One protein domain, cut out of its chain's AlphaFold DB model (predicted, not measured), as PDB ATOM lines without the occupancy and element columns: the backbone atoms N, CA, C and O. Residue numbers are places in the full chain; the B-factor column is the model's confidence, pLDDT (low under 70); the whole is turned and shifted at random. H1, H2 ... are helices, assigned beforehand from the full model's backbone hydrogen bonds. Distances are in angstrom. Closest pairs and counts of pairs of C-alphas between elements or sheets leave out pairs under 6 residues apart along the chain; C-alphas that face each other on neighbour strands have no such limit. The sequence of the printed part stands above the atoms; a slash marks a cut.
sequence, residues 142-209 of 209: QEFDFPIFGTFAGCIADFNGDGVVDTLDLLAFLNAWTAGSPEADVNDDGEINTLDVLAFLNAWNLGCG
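Overview. This is residues 142 to 209 of the 209 residues of an uncharacterized protein of hydrothermal vent metagenome (UniProt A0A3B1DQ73). This domain has little regular structure: a thin tail, residues 142 to 147, sticks out from a small body in which two helices, H1 then H2, run side by side in opposite directions, with loops beside them. The printed part has 68 residues with two named helices and no named strand; the class is all helix, with 26 residues in named elements. It is only just compact, close to loose, with a radius of gyration of the C-alphas of 13.1 A, and elongated, spanning 44 by 22 by 21 A.

Arrangement. H1, residues 167 to 179, and H2, residues 194 to 206, are near each other: their closest C-alphas are 8.1 A apart, and 15 pairs lie within 10 A. In both helices every O i to N i+4 pair is within hydrogen-bond range.

Along the chain. H1 begins at C-alpha 167 (14.082, 35.294, -46.113) and is 18.4 A long. H2 is 18.9 A long and ends at C-alpha 206 (25.003, 29.050, -39.056).

Size, cuts and confidence. The C-alphas of Gln 142 and Thr 178, the two farthest apart, are 43.9 A apart. The printed part has no cut. Residues 180 to 193 form a long link. Residues 142 to 154 and 209 have pLDDT under 70.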
ATOM      1  N   GLN A 142      42.224  52.045 -33.925       36.06
ATOM      2  CA  GLN A 142      41.414  53.113 -34.467       36.06
ATOM      3  C   GLN A 142      40.045  52.503 -34.738       36.06
ATOM      4  O   GLN A 142      39.849  51.784 -35.716       36.06
ATOM      5  N   GLU A 143      39.100  52.793 -33.848       38.03
ATOM      6  CA  GLU A 143      37.682  52.721 -34.174       38.03
ATOM      7  C   GLU A 143      37.424  53.735 -35.290       38.03
ATOM      8  O   GLU A 143      37.293  54.940 -35.063       38.03
ATOM      9  N   PHE A 144      37.434  53.252 -36.526       35.00
ATOM     10  CA  PHE A 144      36.935  54.026 -37.638       35.00
ATOM     11  C   PHE A 144      35.419  53.863 -37.701       35.00
ATOM     12  O   PHE A 144      34.912  52.779 -37.982       35.00
ATOM     13  N   ASP A 145      34.702  54.961 -37.485       37.50
ATOM     14  CA  ASP A 145      33.267  55.063 -37.745       37.50
ATOM     15  C   ASP A 145      33.060  55.224 -39.267       37.50
ATOM     16  O   ASP A 145      32.765  56.301 -39.789       37.50
ATOM     17  N   PHE A 146      33.347  54.155 -40.013       37.31
ATOM     18  CA  PHE A 146      32.932  54.010 -41.405       37.31
ATOM     19  C   PHE A 146      31.530  53.383 -41.418       37.31
ATOM     20  O   PHE A 146      31.272  52.484 -40.614       37.31
ATOM     21  N   PRO A 147      30.614  53.774 -42.329       33.66
ATOM     22  CA  PRO A 147      29.465  52.924 -42.609       33.66
ATOM     23  C   PRO A 147      30.035  51.575 -43.037       33.66
ATOM     24  O   PRO A 147      30.813  51.497 -43.988       33.66
ATOM     25  N   ILE A 148      29.732  50.550 -42.251       37.81
ATOM     26  CA  ILE A 148      30.343  49.234 -42.348       37.81
ATOM     27  C   ILE A 148      29.891  48.608 -43.675       37.81
ATOM     28  O   ILE A 148      28.918  47.867 -43.716       37.81
ATOM     29  N   PHE A 149      30.582  48.890 -44.778       41.84
ATOM     30  CA  PHE A 149      30.636  47.960 -45.900       41.84
ATOM     31  C   PHE A 149      31.614  46.881 -45.466       41.84
ATOM     32  O   PHE A 149      32.804  46.922 -45.775       41.84
ATOM     33  N   GLY A 150      31.116  46.000 -44.601       36.16
ATOM     34  CA  GLY A 150      31.881  44.897 -44.073       36.16
ATOM     35  C   GLY A 150      32.393  44.073 -45.237       36.16
ATOM     36  O   GLY A 150      31.623  43.406 -45.917       36.16
ATOM     37  N   THR A 151      33.705  44.048 -45.425       42.78
ATOM     38  CA  THR A 151      34.346  42.853 -45.956       42.78
ATOM     39  C   THR A 151      34.294  41.794 -44.855       42.78
ATOM     40  O   THR A 151      35.310  41.459 -44.248       42.78
ATOM     41  N   PHE A 152      33.089  41.297 -44.557       42.56
ATOM     42  CA  PHE A 152      32.965  39.913 -44.131       42.56
ATOM     43  C   PHE A 152      33.505  39.100 -45.308       42.56
ATOM     44  O   PHE A 152      33.180  39.391 -46.460       42.56
ATOM     45  N   ALA A 153      34.362  38.114 -45.050       48.19
ATOM     46  CA  ALA A 153      34.503  37.014 -45.995       48.19
ATOM     47  C   ALA A 153      33.073  36.608 -46.386       48.19
ATOM     48  O   ALA A 153      32.297  36.312 -45.478       48.19
ATOM     49  N   GLY A 154      32.710  36.778 -47.667       60.34
ATOM     50  CA  GLY A 154      31.317  36.867 -48.118       60.34
ATOM     51  C   GLY A 154      30.455  35.841 -47.403       60.34
ATOM     52  O   GLY A 154      30.674  34.638 -47.541       60.34
ATOM     53  N   CYS A 155      29.557  36.309 -46.543       82.56
ATOM     54  CA  CYS A 155      28.726  35.398 -45.790       82.56
ATOM     55  C   CYS A 155      27.781  34.734 -46.782       82.56
ATOM     56  O   CYS A 155      26.887  35.387 -47.301       82.56
ATOM     57  N   ILE A 156      27.964  33.437 -47.033       89.62
ATOM     58  CA  ILE A 156      27.146  32.694 -48.005       89.62
ATOM     59  C   ILE A 156      25.643  32.826 -47.688       89.62
ATOM     60  O   ILE A 156      24.820  32.759 -48.592       89.62
ATOM     61  N   ALA A 157      25.282  33.027 -46.414       91.69
ATOM     62  CA  ALA A 157      23.900  33.220 -45.981       91.69
ATOM     63  C   ALA A 157      23.311  34.609 -46.306       91.69
ATOM     64  O   ALA A 157      22.093  34.707 -46.408       91.69
ATOM     65  N   ASP A 158      24.143  35.643 -46.465       92.75
ATOM     66  CA  ASP A 158      23.765  36.993 -46.917       92.75
ATOM     67  C   ASP A 158      23.981  37.070 -48.434       92.75
ATOM     68  O   ASP A 158      24.983  37.577 -48.945       92.75
ATOM     69  N   PHE A 159      23.065  36.437 -49.165       91.81
ATOM     70  CA  PHE A 159      23.173  36.258 -50.610       91.81
ATOM     71  C   PHE A 159      22.908  37.556 -51.373       91.81
ATOM     72  O   PHE A 159      23.395  37.732 -52.491       91.81
ATOM     73  N   ASN A 160      22.089  38.449 -50.810       91.12
ATOM     74  CA  ASN A 160      21.756  39.718 -51.445       91.12
ATOM     75  C   ASN A 160      22.774  40.837 -51.109       91.12
ATOM     76  O   ASN A 160      22.786  41.860 -51.801       91.12
ATOM     77  N   GLY A 161      23.638  40.619 -50.109       88.81
ATOM     78  CA  GLY A 161      24.718  41.513 -49.704       88.81
ATOM     79  C   GLY A 161      24.251  42.758 -48.947       88.81
ATOM     80  O   GLY A 161      24.932  43.786 -49.001       88.81
ATOM     81  N   ASP A 162      23.085  42.715 -48.302       85.38
ATOM     82  CA  ASP A 162      22.513  43.840 -47.554       85.38
ATOM     83  C   ASP A 162      22.936  43.878 -46.075       85.38
ATOM     84  O   ASP A 162      22.634  44.846 -45.365       85.38
ATOM     85  N   GLY A 163      23.696  42.874 -45.629       85.38
ATOM     86  CA  GLY A 163      24.205  42.753 -44.269       85.38
ATOM     87  C   GLY A 163      23.225  42.105 -43.289       85.38
ATOM     88  O   GLY A 163      23.515  42.074 -42.087       85.38
ATOM     89  N   VAL A 164      22.069  41.611 -43.744       86.50
ATOM     90  CA  VAL A 164      21.035  40.991 -42.910       86.50
ATOM     91  C   VAL A 164      20.614  39.647 -43.493       86.50
ATOM     92  O   VAL A 164      19.891  39.594 -44.470       86.50
ATOM     93  N   VAL A 165      20.936  38.551 -42.796       91.00
ATOM     94  CA  VAL A 165      20.444  37.213 -43.169       91.00
ATOM     95  C   VAL A 165      18.952  37.088 -42.865       91.00
ATOM     96  O   VAL A 165      18.550  36.880 -41.712       91.00
ATOM     97  N   ASP A 166      18.116  37.179 -43.893       93.25
ATOM     98  CA  ASP A 166      16.677  36.973 -43.791       93.25
ATOM     99  C   ASP A 166      16.088  36.293 -45.033       93.25
ATOM    100  O   ASP A 166      16.766  36.015 -46.009       93.25
ATOM    101  N   THR A 167      14.781  36.001 -45.019       96.31
ATOM    102  CA  THR A 167      14.082  35.294 -46.113       96.31
ATOM    103  C   THR A 167      14.290  35.860 -47.528       96.31
ATOM    104  O   THR A 167      14.038  35.137 -48.496       96.31
ATOM    105  N   LEU A 168      14.713  37.117 -47.672       96.69
ATOM    106  CA  LEU A 168      15.062  37.744 -48.942       96.69
ATOM    107  C   LEU A 168      16.333  37.143 -49.549       96.69
ATOM    108  O   LEU A 168      16.365  36.970 -50.766       96.69
ATOM    109  N   ASP A 169      17.309  36.726 -48.743       95.75
ATOM    110  CA  ASP A 169      18.504  36.013 -49.211       95.75
ATOM    111  C   ASP A 169      18.151  34.654 -49.803       95.75
ATOM    112  O   ASP A 169      18.630  34.279 -50.870       95.75
ATOM    113  N   LEU A 170      17.225  33.927 -49.166       96.19
ATOM    114  CA  LEU A 170      16.771  32.626 -49.660       96.19
ATOM    115  C   LEU A 170      16.037  32.801 -50.987       96.19
ATOM    116  O   LEU A 170      16.200  31.997 -51.903       96.19
ATOM    117  N   LEU A 171      15.217  33.847 -51.098       97.69
ATOM    118  CA  LEU A 171      14.531  34.155 -52.343       97.69
ATOM    119  C   LEU A 171      15.528  34.543 -53.445       97.69
ATOM    120  O   LEU A 171      15.369  34.094 -54.581       97.69
ATOM    121  N   ALA A 172      16.549  35.340 -53.124       97.00
ATOM    122  CA  ALA A 172      17.604  35.727 -54.054       97.00
ATOM    123  C   ALA A 172      18.401  34.505 -54.542       97.00
ATOM    124  O   ALA A 172      18.515  34.304 -55.754       97.00
ATOM    125  N   PHE A 173      18.820  33.628 -53.627       97.31
ATOM    126  CA  PHE A 173      19.489  32.368 -53.946       97.31
ATOM    127  C   PHE A 173      18.624  31.457 -54.828       97.31
ATOM    128  O   PHE A 173      19.077  30.986 -55.866       97.31
ATOM    129  N   LEU A 174      17.347  31.236 -54.484       97.94
ATOM    130  CA  LEU A 174      16.461  30.378 -55.284       97.94
ATOM    131  C   LEU A 174      16.212  30.941 -56.693       97.94
ATOM    132  O   LEU A 174      16.088  30.172 -57.652       97.94
ATOM    133  N   ASN A 175      16.160  32.266 -56.844       98.00
ATOM    134  CA  ASN A 175      16.087  32.901 -58.159       98.00
ATOM    135  C   ASN A 175      17.378  32.673 -58.963       98.00
ATOM    136  O   ASN A 175      17.296  32.313 -60.137       98.00
ATOM    137  N   ALA A 176      18.552  32.820 -58.341       96.75
ATOM    138  CA  ALA A 176      19.842  32.548 -58.976       96.75
ATOM    139  C   ALA A 176      19.982  31.068 -59.379       96.75
ATOM    140  O   ALA A 176      20.330  30.764 -60.520       96.75
ATOM    141  N   TRP A 177      19.610  30.146 -58.487       97.81
ATOM    142  CA  TRP A 177      19.649  28.701 -58.713       97.81
ATOM    143  C   TRP A 177      18.716  28.261 -59.846       97.81
ATOM    144  O   TRP A 177      19.126  27.543 -60.756       97.81
ATOM    145  N   THR A 178      17.466  28.744 -59.864       97.06
ATOM    146  CA  THR A 178      16.517  28.429 -60.952       97.06
ATOM    147  C   THR A 178      16.899  29.058 -62.293       97.06
ATOM    148  O   THR A 178      16.529  28.522 -63.340       97.06
ATOM    149  N   ALA A 179      17.649  30.162 -62.278       96.69
ATOM    150  CA  ALA A 179      18.217  30.779 -63.472       96.69
ATOM    151  C   ALA A 179      19.512  30.100 -63.956       96.69
ATOM    152  O   ALA A 179      19.953  30.387 -65.069       96.69
ATOM    153  N   GLY A 180      20.114  29.214 -63.151       95.56
ATOM    154  CA  GLY A 180      21.436  28.651 -63.424       95.56
ATOM    155  C   GLY A 180      22.539  29.714 -63.410       95.56
ATOM    156  O   GLY A 180      23.456  29.645 -64.228       95.56
ATOM    157  N   SER A 181      22.425  30.722 -62.536       95.12
ATOM    158  CA  SER A 181      23.460  31.748 -62.365       95.12
ATOM    159  C   SER A 181      24.704  31.138 -61.711       95.12
ATOM    160  O   SER A 181      24.543  30.445 -60.708       95.12
ATOM    161  N   PRO A 182      25.927  31.430 -62.196       92.06
ATOM    162  CA  PRO A 182      27.172  30.994 -61.554       92.06
ATOM    163  C   PRO A 182      27.277  31.369 -60.072       92.06
ATOM    164  O   PRO A 182      27.930  30.675 -59.315       92.06
ATOM    165  N   GLU A 183      26.598  32.431 -59.640       89.94
ATOM    166  CA  GLU A 183      26.554  32.859 -58.232       89.94
ATOM    167  C   GLU A 183      25.826  31.856 -57.319       89.94
ATOM    168  O   GLU A 183      25.934  31.938 -56.101       89.94
ATOM    169  N   ALA A 184      25.051  30.927 -57.892       94.44
ATOM    170  CA  ALA A 184      24.370  29.870 -57.153       94.44
ATOM    171  C   ALA A 184      25.244  28.625 -56.916       94.44
ATOM    172  O   ALA A 184      24.775  27.726 -56.223       94.44
ATOM    173  N   ASP A 185      26.457  28.568 -57.478       95.25
ATOM    174  CA  ASP A 185      27.488  27.561 -57.181       95.25
ATOM    175  C   ASP A 185      28.198  27.950 -55.874       95.25
ATOM    176  O   ASP A 185      29.273  28.540 -55.868       95.25
ATOM    177  N   VAL A 186      27.523  27.737 -54.742       90.50
ATOM    178  CA  VAL A 186      27.993  28.213 -53.424       90.50
ATOM    179  C   VAL A 186      28.959  27.235 -52.755       90.50
ATOM    180  O   VAL A 186      29.477  27.524 -51.675       90.50
ATOM    181  N   ASN A 187      29.150  26.050 -53.342       88.69
ATOM    182  CA  ASN A 187      30.161  25.086 -52.915       88.69
ATOM    183  C   ASN A 187      31.414  25.093 -53.816       88.69
ATOM    184  O   ASN A 187      32.343  24.332 -53.528       88.69
ATOM    185  N   ASP A 188      31.436  25.951 -54.844       90.69
ATOM    186  CA  ASP A 188      32.508  26.139 -55.825       90.69
ATOM    187  C   ASP A 188      32.940  24.828 -56.518       90.69
ATOM    188  O   ASP A 188      34.124  24.625 -56.820       90.69
ATOM    189  N   ASP A 189      32.002  23.901 -56.755       90.62
ATOM    190  CA  ASP A 189      32.291  22.612 -57.401       90.62
ATOM    191  C   ASP A 189      32.193  22.653 -58.937       90.62
ATOM    192  O   ASP A 189      32.623  21.714 -59.620       90.62
ATOM    193  N   GLY A 190      31.723  23.776 -59.487       93.00
ATOM    194  CA  GLY A 190      31.579  24.022 -60.916       93.00
ATOM    195  C   GLY A 190      30.248  23.548 -61.503       93.00
ATOM    196  O   GLY A 190      30.039  23.707 -62.713       93.00
ATOM    197  N   GLU A 191      29.349  22.966 -60.704       94.56
ATOM    198  CA  GLU A 191      28.037  22.485 -61.130       94.56
ATOM    199  C   GLU A 191      26.903  23.013 -60.242       94.56
ATOM    200  O   GLU A 191      26.652  22.494 -59.164       94.56
ATOM    201  N   ILE A 192      26.063  23.909 -60.771       96.38
ATOM    202  CA  ILE A 192      24.859  24.374 -60.060       96.38
ATOM    203  C   ILE A 192      23.831  23.239 -59.964       96.38
ATOM    204  O   ILE A 192      23.145  22.897 -60.938       96.38
ATOM    205  N   ASN A 193      23.705  22.646 -58.784       96.81
ATOM    206  CA  ASN A 193      22.874  21.481 -58.541       96.81
ATOM    207  C   ASN A 193      22.241  21.506 -57.131       96.81
ATOM    208  O   ASN A 193      22.147  22.531 -56.463       96.81
ATOM    209  N   THR A 194      21.650  20.395 -56.693       97.31
ATOM    210  CA  THR A 194      20.979  20.327 -55.378       97.31
ATOM    211  C   THR A 194      21.943  20.405 -54.188       97.31
ATOM    212  O   THR A 194      21.496  20.664 -53.071       97.31
ATOM    213  N   LEU A 195      23.235  20.150 -54.397       97.62
ATOM    214  CA  LEU A 195      24.276  20.257 -53.377       97.62
ATOM    215  C   LEU A 195      24.499  21.714 -52.963       97.62
ATOM    216  O   LEU A 195      24.655  21.956 -51.768       97.62
ATOM    217  N   ASP A 196      24.365  22.670 -53.882       97.31
ATOM    218  CA  ASP A 196      24.392  24.106 -53.578       97.31
ATOM    219  C   ASP A 196      23.266  24.522 -52.648       97.31
ATOM    220  O   ASP A 196      23.467  25.250 -51.682       97.31
ATOM    221  N   VAL A 197      22.062  23.996 -52.884       97.38
ATOM    222  CA  VAL A 197      20.908  24.269 -52.020       97.38
ATOM    223  C   VAL A 197      21.174  23.767 -50.602       97.38
ATOM    224  O   VAL A 197      20.832  24.433 -49.625       97.38
ATOM    225  N   LEU A 198      21.800  22.596 -50.465       96.81
ATOM    226  CA  LEU A 198      22.174  22.059 -49.158       96.81
ATOM    227  C   LEU A 198      23.287  22.884 -48.502       96.81
ATOM    228  O   LEU A 198      23.207  23.150 -47.303       96.81
ATOM    229  N   ALA A 199      24.297  23.300 -49.266       93.88
ATOM    230  CA  ALA A 199      25.381  24.151 -48.789       93.88
ATOM    231  C   ALA A 199      24.853  25.511 -48.302       93.88
ATOM    232  O   ALA A 199      25.142  25.906 -47.171       93.88
ATOM    233  N   PHE A 200      23.977  26.151 -49.079       95.19
ATOM    234  CA  PHE A 200      23.315  27.400 -48.716       95.19
ATOM    235  C   PHE A 200      22.490  27.273 -47.429       95.19
ATOM    236  O   PHE A 200      22.647  28.066 -46.507       95.19
ATOM    237  N   LEU A 201      21.645  26.241 -47.305       95.75
ATOM    238  CA  LEU A 201      20.830  26.034 -46.097       95.75
ATOM    239  C   LEU A 201      21.671  25.707 -44.853       95.75
ATOM    240  O   LEU A 201      21.267  26.024 -43.731       95.75
ATOM    241  N   ASN A 202      22.831  25.072 -45.027       93.88
ATOM    242  CA  ASN A 202      23.779  24.872 -43.934       93.88
ATOM    243  C   ASN A 202      24.402  26.205 -43.500       93.88
ATOM    244  O   ASN A 202      24.414  26.487 -42.302       93.88
ATOM    245  N   ALA A 203      24.846  27.038 -44.449       89.81
ATOM    246  CA  ALA A 203      25.358  28.379 -44.163       89.81
ATOM    247  C   ALA A 203      24.294  29.257 -43.484       89.81
ATOM    248  O   ALA A 203      24.559  29.877 -42.459       89.81
ATOM    249  N   TRP A 204      23.054  29.219 -43.972       90.94
ATOM    250  CA  TRP A 204      21.917  29.931 -43.394       90.94
ATOM    251  C   TRP A 204      21.686  29.621 -41.916       90.94
ATOM    252  O   TRP A 204      21.467  30.517 -41.106       90.94
ATOM    253  N   ASN A 205      21.716  28.336 -41.551       88.94
ATOM    254  CA  ASN A 205      21.503  27.912 -40.167       88.94
ATOM    255  C   ASN A 205      22.651  28.325 -39.237       88.94
ATOM    256  O   ASN A 205      22.447  28.402 -38.026       88.94
ATOM    257  N   LEU A 206      23.844  28.551 -39.791       85.88
ATOM    258  CA  LEU A 206      25.003  29.050 -39.056       85.88
ATOM    259  C   LEU A 206      24.985  30.582 -38.929       85.88
ATOM    260  O   LEU A 206      25.508  31.101 -37.944       85.88
ATOM    261  N   GLY A 207      24.335  31.282 -39.865       79.88
ATOM    262  CA  GLY A 207      24.325  32.742 -39.949       79.88
ATOM    263  C   GLY A 207      25.676  33.316 -40.389       79.88
ATOM    264  O   GLY A 207      26.567  32.583 -40.815       79.88
ATOM    265  N   CYS A 208      25.826  34.637 -40.271       76.06
ATOM    266  CA  CYS A 208      27.105  35.330 -40.459       76.06
ATOM    267  C   CYS A 208      27.785  35.536 -39.098       76.06
ATOM    268  O   CYS A 208      27.114  35.927 -38.138       76.06
ATOM    269  N   GLY A 209      29.086  35.234 -39.006       56.12
ATOM    270  CA  GLY A 209      29.884  35.280 -37.772       56.12
ATOM    271  C   GLY A 209      30.935  36.373 -37.784       56.12
ATOM    272  O   GLY A 209      31.614  36.495 -38.826       56.12
TER     273      GLY A 209